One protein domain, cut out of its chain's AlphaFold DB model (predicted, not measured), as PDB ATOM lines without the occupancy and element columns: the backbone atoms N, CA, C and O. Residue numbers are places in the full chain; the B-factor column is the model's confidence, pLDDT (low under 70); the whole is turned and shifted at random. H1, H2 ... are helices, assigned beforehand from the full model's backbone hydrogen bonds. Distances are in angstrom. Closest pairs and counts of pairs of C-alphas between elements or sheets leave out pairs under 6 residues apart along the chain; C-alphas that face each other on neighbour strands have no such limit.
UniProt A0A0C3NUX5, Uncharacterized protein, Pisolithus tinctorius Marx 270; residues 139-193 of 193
ATOM      1  N   PRO A 139      25.987-113.195-123.622       79.38
ATOM      2  CA  PRO A 139      26.733-113.815-122.524       79.38
ATOM      3  C   PRO A 139      25.856-114.169-121.315       79.38
ATOM      4  O   PRO A 139      26.243-114.996-120.497       79.38
ATOM      5  N   ASN A 140      24.685-113.538-121.198       81.44
ATOM      6  CA  ASN A 140      23.740-113.798-120.115       81.44
ATOM      7  C   ASN A 140      22.761-114.934-120.446       81.44
ATOM      8  O   ASN A 140      22.146-115.478-119.532       81.44
ATOM      9  N   VAL A 141      22.616-115.278-121.731       81.50
ATOM     10  CA  VAL A 141      21.760-116.377-122.181       81.50
ATOM     11  C   VAL A 141      22.558-117.661-122.105       81.50
ATOM     12  O   VAL A 141      23.681-117.752-122.605       81.50
ATOM     13  N   TRP A 142      21.973-118.669-121.485       80.56
ATOM     14  CA  TRP A 142      22.628-119.952-121.370       80.56
ATOM     15  C   TRP A 142      22.385-120.771-122.640       80.56
ATOM     16  O   TRP A 142      21.257-121.002-123.072       80.56
ATOM     17  N   PHE A 143      23.472-121.245-123.243       80.50
ATOM     18  CA  PHE A 143      23.444-122.121-124.411       80.50
ATOM     19  C   PHE A 143      23.702-123.551-123.959       80.50
ATOM     20  O   PHE A 143      24.823-124.051-124.021       80.50
ATOM     21  N   TRP A 144      22.658-124.193-123.447       82.25
ATOM     22  CA  TRP A 144      22.774-125.501-122.822       82.25
ATOM     23  C   TRP A 144      22.945-126.582-123.880       82.25
ATOM     24  O   TRP A 144      22.126-126.722-124.793       82.25
ATOM     25  N   THR A 145      23.954-127.431-123.715       83.81
ATOM     26  CA  THR A 145      23.861-128.770-124.288       83.81
ATOM     27  C   THR A 145      22.946-129.628-123.417       83.81
ATOM     28  O   THR A 145      22.716-129.351-122.239       83.81
ATOM     29  N   LYS A 146      22.438-130.734-123.971       83.25
ATOM     30  CA  LYS A 146      21.624-131.692-123.203       83.25
ATOM     31  C   LYS A 146      22.329-132.161-121.922       83.25
ATOM     32  O   LYS A 146      21.664-132.448-120.933       83.25
ATOM     33  N   LYS A 147      23.660-132.277-121.953       88.69
ATOM     34  CA  LYS A 147      24.452-132.666-120.787       88.69
ATOM     35  C   LYS A 147      24.429-131.569-119.724       88.69
ATOM     36  O   LYS A 147      24.076-131.874-118.594       88.69
ATOM     37  N   ASP A 148      24.722-130.331-120.112       86.88
ATOM     38  CA  ASP A 148      24.729-129.183-119.194       86.88
ATOM     39  C   ASP A 148      23.367-129.021-118.508       86.88
ATOM     40  O   ASP A 148      23.299-128.736-117.317       86.88
ATOM     41  N   PHE A 149      22.281-129.303-119.238       85.06
ATOM     42  CA  PHE A 149      20.921-129.286-118.696       85.06
ATOM     43  C   PHE A 149      20.669-130.314-117.614       85.06
ATOM     44  O   PHE A 149      20.166-129.975-116.543       85.06
ATOM     45  N   ASN A 150      21.073-131.553-117.853       87.38
ATOM     46  CA  ASN A 150      20.927-132.590-116.843       87.38
ATOM     47  C   ASN A 150      21.838-132.327-115.638       87.38
ATOM     48  O   ASN A 150      21.410-132.518-114.507       87.38
ATOM     49  N   ASP A 151      23.065-131.853-115.869       88.50
ATOM     50  CA  ASP A 151      24.016-131.569-114.793       88.50
ATOM     51  C   ASP A 151      23.520-130.409-113.901       88.50
ATOM     52  O   ASP A 151      23.652-130.460-112.679       88.50
ATOM     53  N   TRP A 152      22.893-129.384-114.485       88.25
ATOM     54  CA  TRP A 152      22.286-128.294-113.721       88.25
ATOM     55  C   TRP A 152      21.011-128.713-112.992       88.25
ATOM     56  O   TRP A 152      20.810-128.244-111.876       88.25
ATOM     57  N   LEU A 153      20.174-129.597-113.550       85.62
ATOM     58  CA  LEU A 153      18.967-130.086-112.862       85.62
ATOM     59  C   LEU A 153      19.286-130.731-111.504       85.62
ATOM     60  O   LEU A 153      18.499-130.620-110.568       85.62
ATOM     61  N   GLU A 154      20.456-131.359-111.390       87.94
ATOM     62  CA  GLU A 154      20.951-131.972-110.152       87.94
ATOM     63  C   GLU A 154      21.608-130.959-109.192       87.94
ATOM     64  O   GLU A 154      21.969-131.291-108.059       87.94
ATOM     65  N   SER A 155      21.790-129.709-109.625       84.81
ATOM     66  CA  SER A 155      22.423-128.657-108.831       84.81
ATOM     67  C   SER A 155      21.464-128.029-107.812       84.81
ATOM     68  O   SER A 155      20.243-127.999-107.971       84.81
ATOM     69  N   ALA A 156      22.030-127.446-106.751       84.19
ATOM     70  CA  ALA A 156      21.248-126.700-105.765       84.19
ATOM     71  C   ALA A 156      20.572-125.450-106.363       84.19
ATOM     72  O   ALA A 156      19.549-125.009-105.842       84.19
ATOM     73  N   GLU A 157      21.120-124.905-107.453       83.00
ATOM     74  CA  GLU A 157      20.575-123.745-108.164       83.00
ATOM     75  C   GLU A 157      19.241-124.075-108.848       83.00
ATOM     76  O   GLU A 157      18.312-123.269-108.808       83.00
ATOM     77  N   ALA A 158      19.088-125.291-109.381       82.62
ATOM     78  CA  ALA A 158      17.834-125.734-109.991       82.62
ATOM     79  C   ALA A 158      16.678-125.839-108.989       82.62
ATOM     80  O   ALA A 158      15.522-125.618-109.345       82.62
ATOM     81  N   LYS A 159      16.973-126.124-107.713       78.69
ATOM     82  CA  LYS A 159      15.963-126.418-106.684       78.69
ATOM     83  C   LYS A 159      15.056-125.230-106.324       78.69
ATOM     84  O   LYS A 159      14.033-125.430-105.673       78.69
ATOM     85  N   GLY A 160      15.409-124.013-106.736       72.44
ATOM     86  CA  GLY A 160      14.603-122.805-106.527       72.44
ATOM     87  C   GLY A 160      14.525-121.895-107.749       72.44
ATOM     88  O   GLY A 160      14.179-120.728-107.602       72.44
ATOM     89  N   SER A 161      14.896-122.397-108.929       76.12
ATOM     90  CA  SER A 161      14.950-121.595-110.146       76.12
ATOM     91  C   SER A 161      13.741-121.847-111.037       76.12
ATOM     92  O   SER A 161      13.490-122.974-111.468       76.12
ATOM     93  N   ASP A 162      13.058-120.766-111.414       72.12
ATOM     94  CA  ASP A 162      11.970-120.797-112.398       72.12
ATOM     95  C   ASP A 162      12.462-121.205-113.801       72.12
ATOM     96  O   ASP A 162      11.662-121.580-114.662       72.12
ATOM     97  N   ARG A 163      13.790-121.228-114.027       73.69
ATOM     98  CA  ARG A 163      14.397-121.759-115.261       73.69
ATOM     99  C   ARG A 163      14.042-123.223-115.485       73.69
ATOM    100  O   ARG A 163      13.958-123.636-116.630       73.69
ATOM    101  N   GLY A 164      13.768-124.008-114.443       65.81
ATOM    102  CA  GLY A 164      13.366-125.407-114.617       65.81
ATOM    103  C   GLY A 164      12.019-125.565-115.334       65.81
ATOM    104  O   GLY A 164      11.792-126.571-116.004       65.81
ATOM    105  N   ILE A 165      11.141-124.561-115.233       67.31
ATOM    106  CA  ILE A 165       9.797-124.573-115.829       67.31
ATOM    107  C   ILE A 165       9.866-124.215-117.320       67.31
ATOM    108  O   ILE A 165       9.148-124.793-118.138       67.31
ATOM    109  N   TYR A 166      10.768-123.297-117.682       69.31
ATOM    110  CA  TYR A 166      10.927-122.772-119.039       69.31
ATOM    111  C   TYR A 166      12.398-122.718-119.462       69.31
ATOM    112  O   TYR A 166      12.884-121.690-119.920       69.31
ATOM    113  N   ALA A 167      13.106-123.841-119.343       62.06
ATOM    114  CA  ALA A 167      14.561-123.924-119.528       62.06
ATOM    115  C   ALA A 167      15.088-123.463-120.894       62.06
ATOM    116  O   ALA A 167      16.284-123.264-121.070       62.06
ATOM    117  N   TYR A 168      14.193-123.315-121.867       66.69
ATOM    118  CA  TYR A 168      14.512-122.929-123.236       66.69
ATOM    119  C   TYR A 168      14.010-121.528-123.595       66.69
ATOM    120  O   TYR A 168      14.146-121.112-124.742       66.69
ATOM    121  N   LEU A 169      13.389-120.818-122.650       73.50
ATOM    122  CA  LEU A 169      12.848-119.482-122.860       73.50
ATOM    123  C   LEU A 169      13.592-118.526-121.933       73.50
ATOM    124  O   LEU A 169      13.235-118.361-120.770       73.50
ATOM    125  N   GLU A 170      14.636-117.912-122.473       80.44
ATOM    126  CA  GLU A 170      15.374-116.824-121.841       80.44
ATOM    127  C   GLU A 170      15.256-115.582-122.734       80.44
ATOM    128  O   GLU A 170      15.285-115.685-123.964       80.44
ATOM    129  N   ASP A 171      15.073-114.408-122.132       78.31
ATOM    130  CA  ASP A 171      15.133-113.134-122.848       78.31
ATOM    131  C   ASP A 171      16.582-112.798-123.257       78.31
ATOM    132  O   ASP A 171      17.532-113.499-122.910       78.31
ATOM    133  N   THR A 172      16.793-111.693-123.977       78.00
ATOM    134  CA  THR A 172      18.143-111.252-124.389       78.00
ATOM    135  C   THR A 172      19.099-111.007-123.219       78.00
ATOM    136  O   THR A 172      20.315-110.963-123.412       78.00
ATOM    137  N   ASN A 173      18.557-110.834-122.016       78.44
ATOM    138  CA  ASN A 173      19.291-110.603-120.784       78.44
ATOM    139  C   ASN A 173      19.444-111.895-119.961       78.44
ATOM    140  O   ASN A 173      19.978-111.831-118.856       78.44
ATOM    141  N   GLY A 174      19.012-113.044-120.488       76.25
ATOM    142  CA  GLY A 174      19.092-114.335-119.822       76.25
ATOM    143  C   GLY A 174      18.010-114.577-118.775       76.25
ATOM    144  O   GLY A 174      18.147-115.516-118.001       76.25
ATOM    145  N   ASN A 175      16.972-113.747-118.670       80.94
ATOM    146  CA  ASN A 175      15.910-113.935-117.681       80.94
ATOM    147  C   ASN A 175      14.800-114.822-118.233       80.94
ATOM    148  O   ASN A 175      14.445-114.734-119.406       80.94
ATOM    149  N   VAL A 176      14.186-115.618-117.360       77.75
ATOM    150  CA  VAL A 176      12.975-116.361-117.713       77.75
ATOM    151  C   VAL A 176      11.821-115.365-117.875       77.75
ATOM    152  O   VAL A 176      11.604-114.552-116.970       77.75
ATOM    153  N   PRO A 177      11.072-115.396-118.991       72.56
ATOM    154  CA  PRO A 177       9.899-114.557-119.164       72.56
ATOM    155  C   PRO A 177       8.914-114.732-118.006       72.56
ATOM    156  O   PRO A 177       8.622-115.855-117.590       72.56
ATOM    157  N   LEU A 178       8.365-113.622-117.505       70.12
ATOM    158  CA  LEU A 178       7.311-113.679-116.496       70.12
ATOM    159  C   LEU A 178       6.109-114.483-117.014       70.12
ATOM    160  O   LEU A 178       5.676-114.340-118.161       70.12
ATOM    161  N   LEU A 179       5.541-115.291-116.119       67.31
ATOM    162  CA  LEU A 179       4.431-116.198-116.405       67.31
ATOM    163  C   LEU A 179       3.187-115.469-116.936       67.31
ATOM    164  O   LEU A 179       2.480-116.004-117.781       67.31
ATOM    165  N   GLU A 180       2.909-114.254-116.462       69.88
ATOM    166  CA  GLU A 180       1.664-113.536-116.762       69.88
ATOM    167  C   GLU A 180       1.565-113.072-118.235       69.88
ATOM    168  O   GLU A 180       0.576-113.409-118.897       69.88
ATOM    169  N   PRO A 181       2.576-112.395-118.821       71.62
ATOM    170  CA  PRO A 181       2.598-112.125-120.260       71.62
ATOM    171  C   PRO A 181       2.549-113.397-121.115       71.62
ATOM    172  O   PRO A 181       1.863-113.428-122.137       71.62
ATOM    173  N   TRP A 182       3.247-114.456-120.694       71.00
ATOM    174  CA  TRP A 182       3.331-115.705-121.450       71.00
ATOM    175  C   TRP A 182       2.021-116.497-121.439       71.00
ATOM    176  O   TRP A 182       1.561-116.951-122.486       71.00
ATOM    177  N   ALA A 183       1.366-116.598-120.282       70.12
ATOM    178  CA  ALA A 183       0.070-117.252-120.142       70.12
ATOM    179  C   ALA A 183      -0.993-116.573-121.016       70.12
ATOM    180  O   ALA A 183      -1.811-117.250-121.644       70.12
ATOM    181  N   ASN A 184      -0.949-115.242-121.118       76.44
ATOM    182  CA  ASN A 184      -1.824-114.496-122.016       76.44
ATOM    183  C   ASN A 184      -1.536-114.816-123.487       76.44
ATOM    184  O   ASN A 184      -2.477-115.086-124.231       76.44
ATOM    185  N   MET A 185      -0.265-114.880-123.899       75.94
ATOM    186  CA  MET A 185       0.096-115.287-125.264       75.94
ATOM    187  C   MET A 185      -0.359-116.715-125.582       75.94
ATOM    188  O   MET A 185      -0.975-116.939-126.623       75.94
ATOM    189  N   GLN A 186      -0.128-117.673-124.678       77.06
ATOM    190  CA  GLN A 186      -0.594-119.051-124.842       77.06
ATOM    191  C   GLN A 186      -2.118-119.117-124.960       77.06
ATOM    192  O   GLN A 186      -2.641-119.786-125.848       77.06
ATOM    193  N   LYS A 187      -2.847-118.385-124.112       79.88
ATOM    194  CA  LYS A 187      -4.312-118.327-124.157       79.88
ATOM    195  C   LYS A 187      -4.823-117.732-125.469       79.88
ATOM    196  O   LYS A 187      -5.780-118.253-126.033       79.88
ATOM    197  N   THR A 188      -4.184-116.678-125.969       81.50
ATOM    198  CA  THR A 188      -4.512-116.085-127.271       81.50
ATOM    199  C   THR A 188      -4.251-117.062-128.413       81.50
ATOM    200  O   THR A 188      -5.106-117.202-129.283       81.50
ATOM    201  N   LEU A 189      -3.121-117.775-128.391       75.81
ATOM    202  CA  LEU A 189      -2.819-118.808-129.383       75.81
ATOM    203  C   LEU A 189      -3.851-119.935-129.338       75.81
ATOM    204  O   LEU A 189      -4.376-120.299-130.379       75.81
ATOM    205  N   HIS A 190      -4.205-120.439-128.156       75.31
ATOM    206  CA  HIS A 190      -5.217-121.487-128.018       75.31
ATOM    207  C   HIS A 190      -6.626-121.037-128.426       75.31
ATOM    208  O   HIS A 190      -7.387-121.857-128.918       75.31
ATOM    209  N   GLY A 191      -6.981-119.765-128.237       73.25
ATOM    210  CA  GLY A 191      -8.286-119.230-128.639       73.25
ATOM    211  C   GLY A 191      -8.433-118.955-130.141       73.25
ATOM    212  O   GLY A 191      -9.536-118.651-130.586       73.25
ATOM    213  N   ALA A 192      -7.340-119.020-130.908       69.56
ATOM    214  CA  ALA A 192      -7.333-118.796-132.354       69.56
ATOM    215  C   ALA A 192      -7.499-120.088-133.187       69.56
ATOM    216  O   ALA A 192      -7.571-120.000-134.414       69.56
ATOM    217  N   TRP A 193      -7.551-121.253-132.533       51.66
ATOM    218  CA  TRP A 193      -7.764-122.584-133.123       51.66
ATOM    219  C   TRP A 193      -9.109-123.166-132.683       51.66
ATOM    220  O   TRP A 193      -9.640-124.014-133.436       51.66
TER     221      TRP A 193
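Overview. This is residues 139 to 193 of the 193 residues of an uncharacterized protein of Pisolithus tinctorius Marx 270 (UniProt A0A0C3NUX5). With little regular structure, this domain is a body of loops with the short helix H1 at one end, from whose other end residues 180 to 193 stick out as an arm, 180 to 191 of them in the longer helix H2. The arm makes the length: the spans are 38 by 22 by 20 A, elongated. The printed part has 55 residues, with two named helices, H1 then H2, and no named strand. The class is all helix, with 21 residues in named elements; the whole is loose, with a radius of gyration of the C-alphas of 13.4 A.

Along the chain. Find C-alpha 179 at (4.431, -116.198, -116.405); from there H2, residues 179 to 191, runs 17.9 A to C-alpha 191. Look next at C-alpha 146, at (21.624, -131.692, -123.203), where H1, residues 146 to 153, begins its 10.8 A.

Arrangement. H2 and H1 are apart, joined by a long link of 25 residues. In both helices every O i to N i+4 pair is within hydrogen-bond range.

Size, cuts and confidence. The farthest C-alphas, of Ala 156 and Trp 193, are 40.1 A apart. The printed part has no cut. Look for pLDDT under 70 at residues 164 to 168, 179 to 180 and 192 to 193.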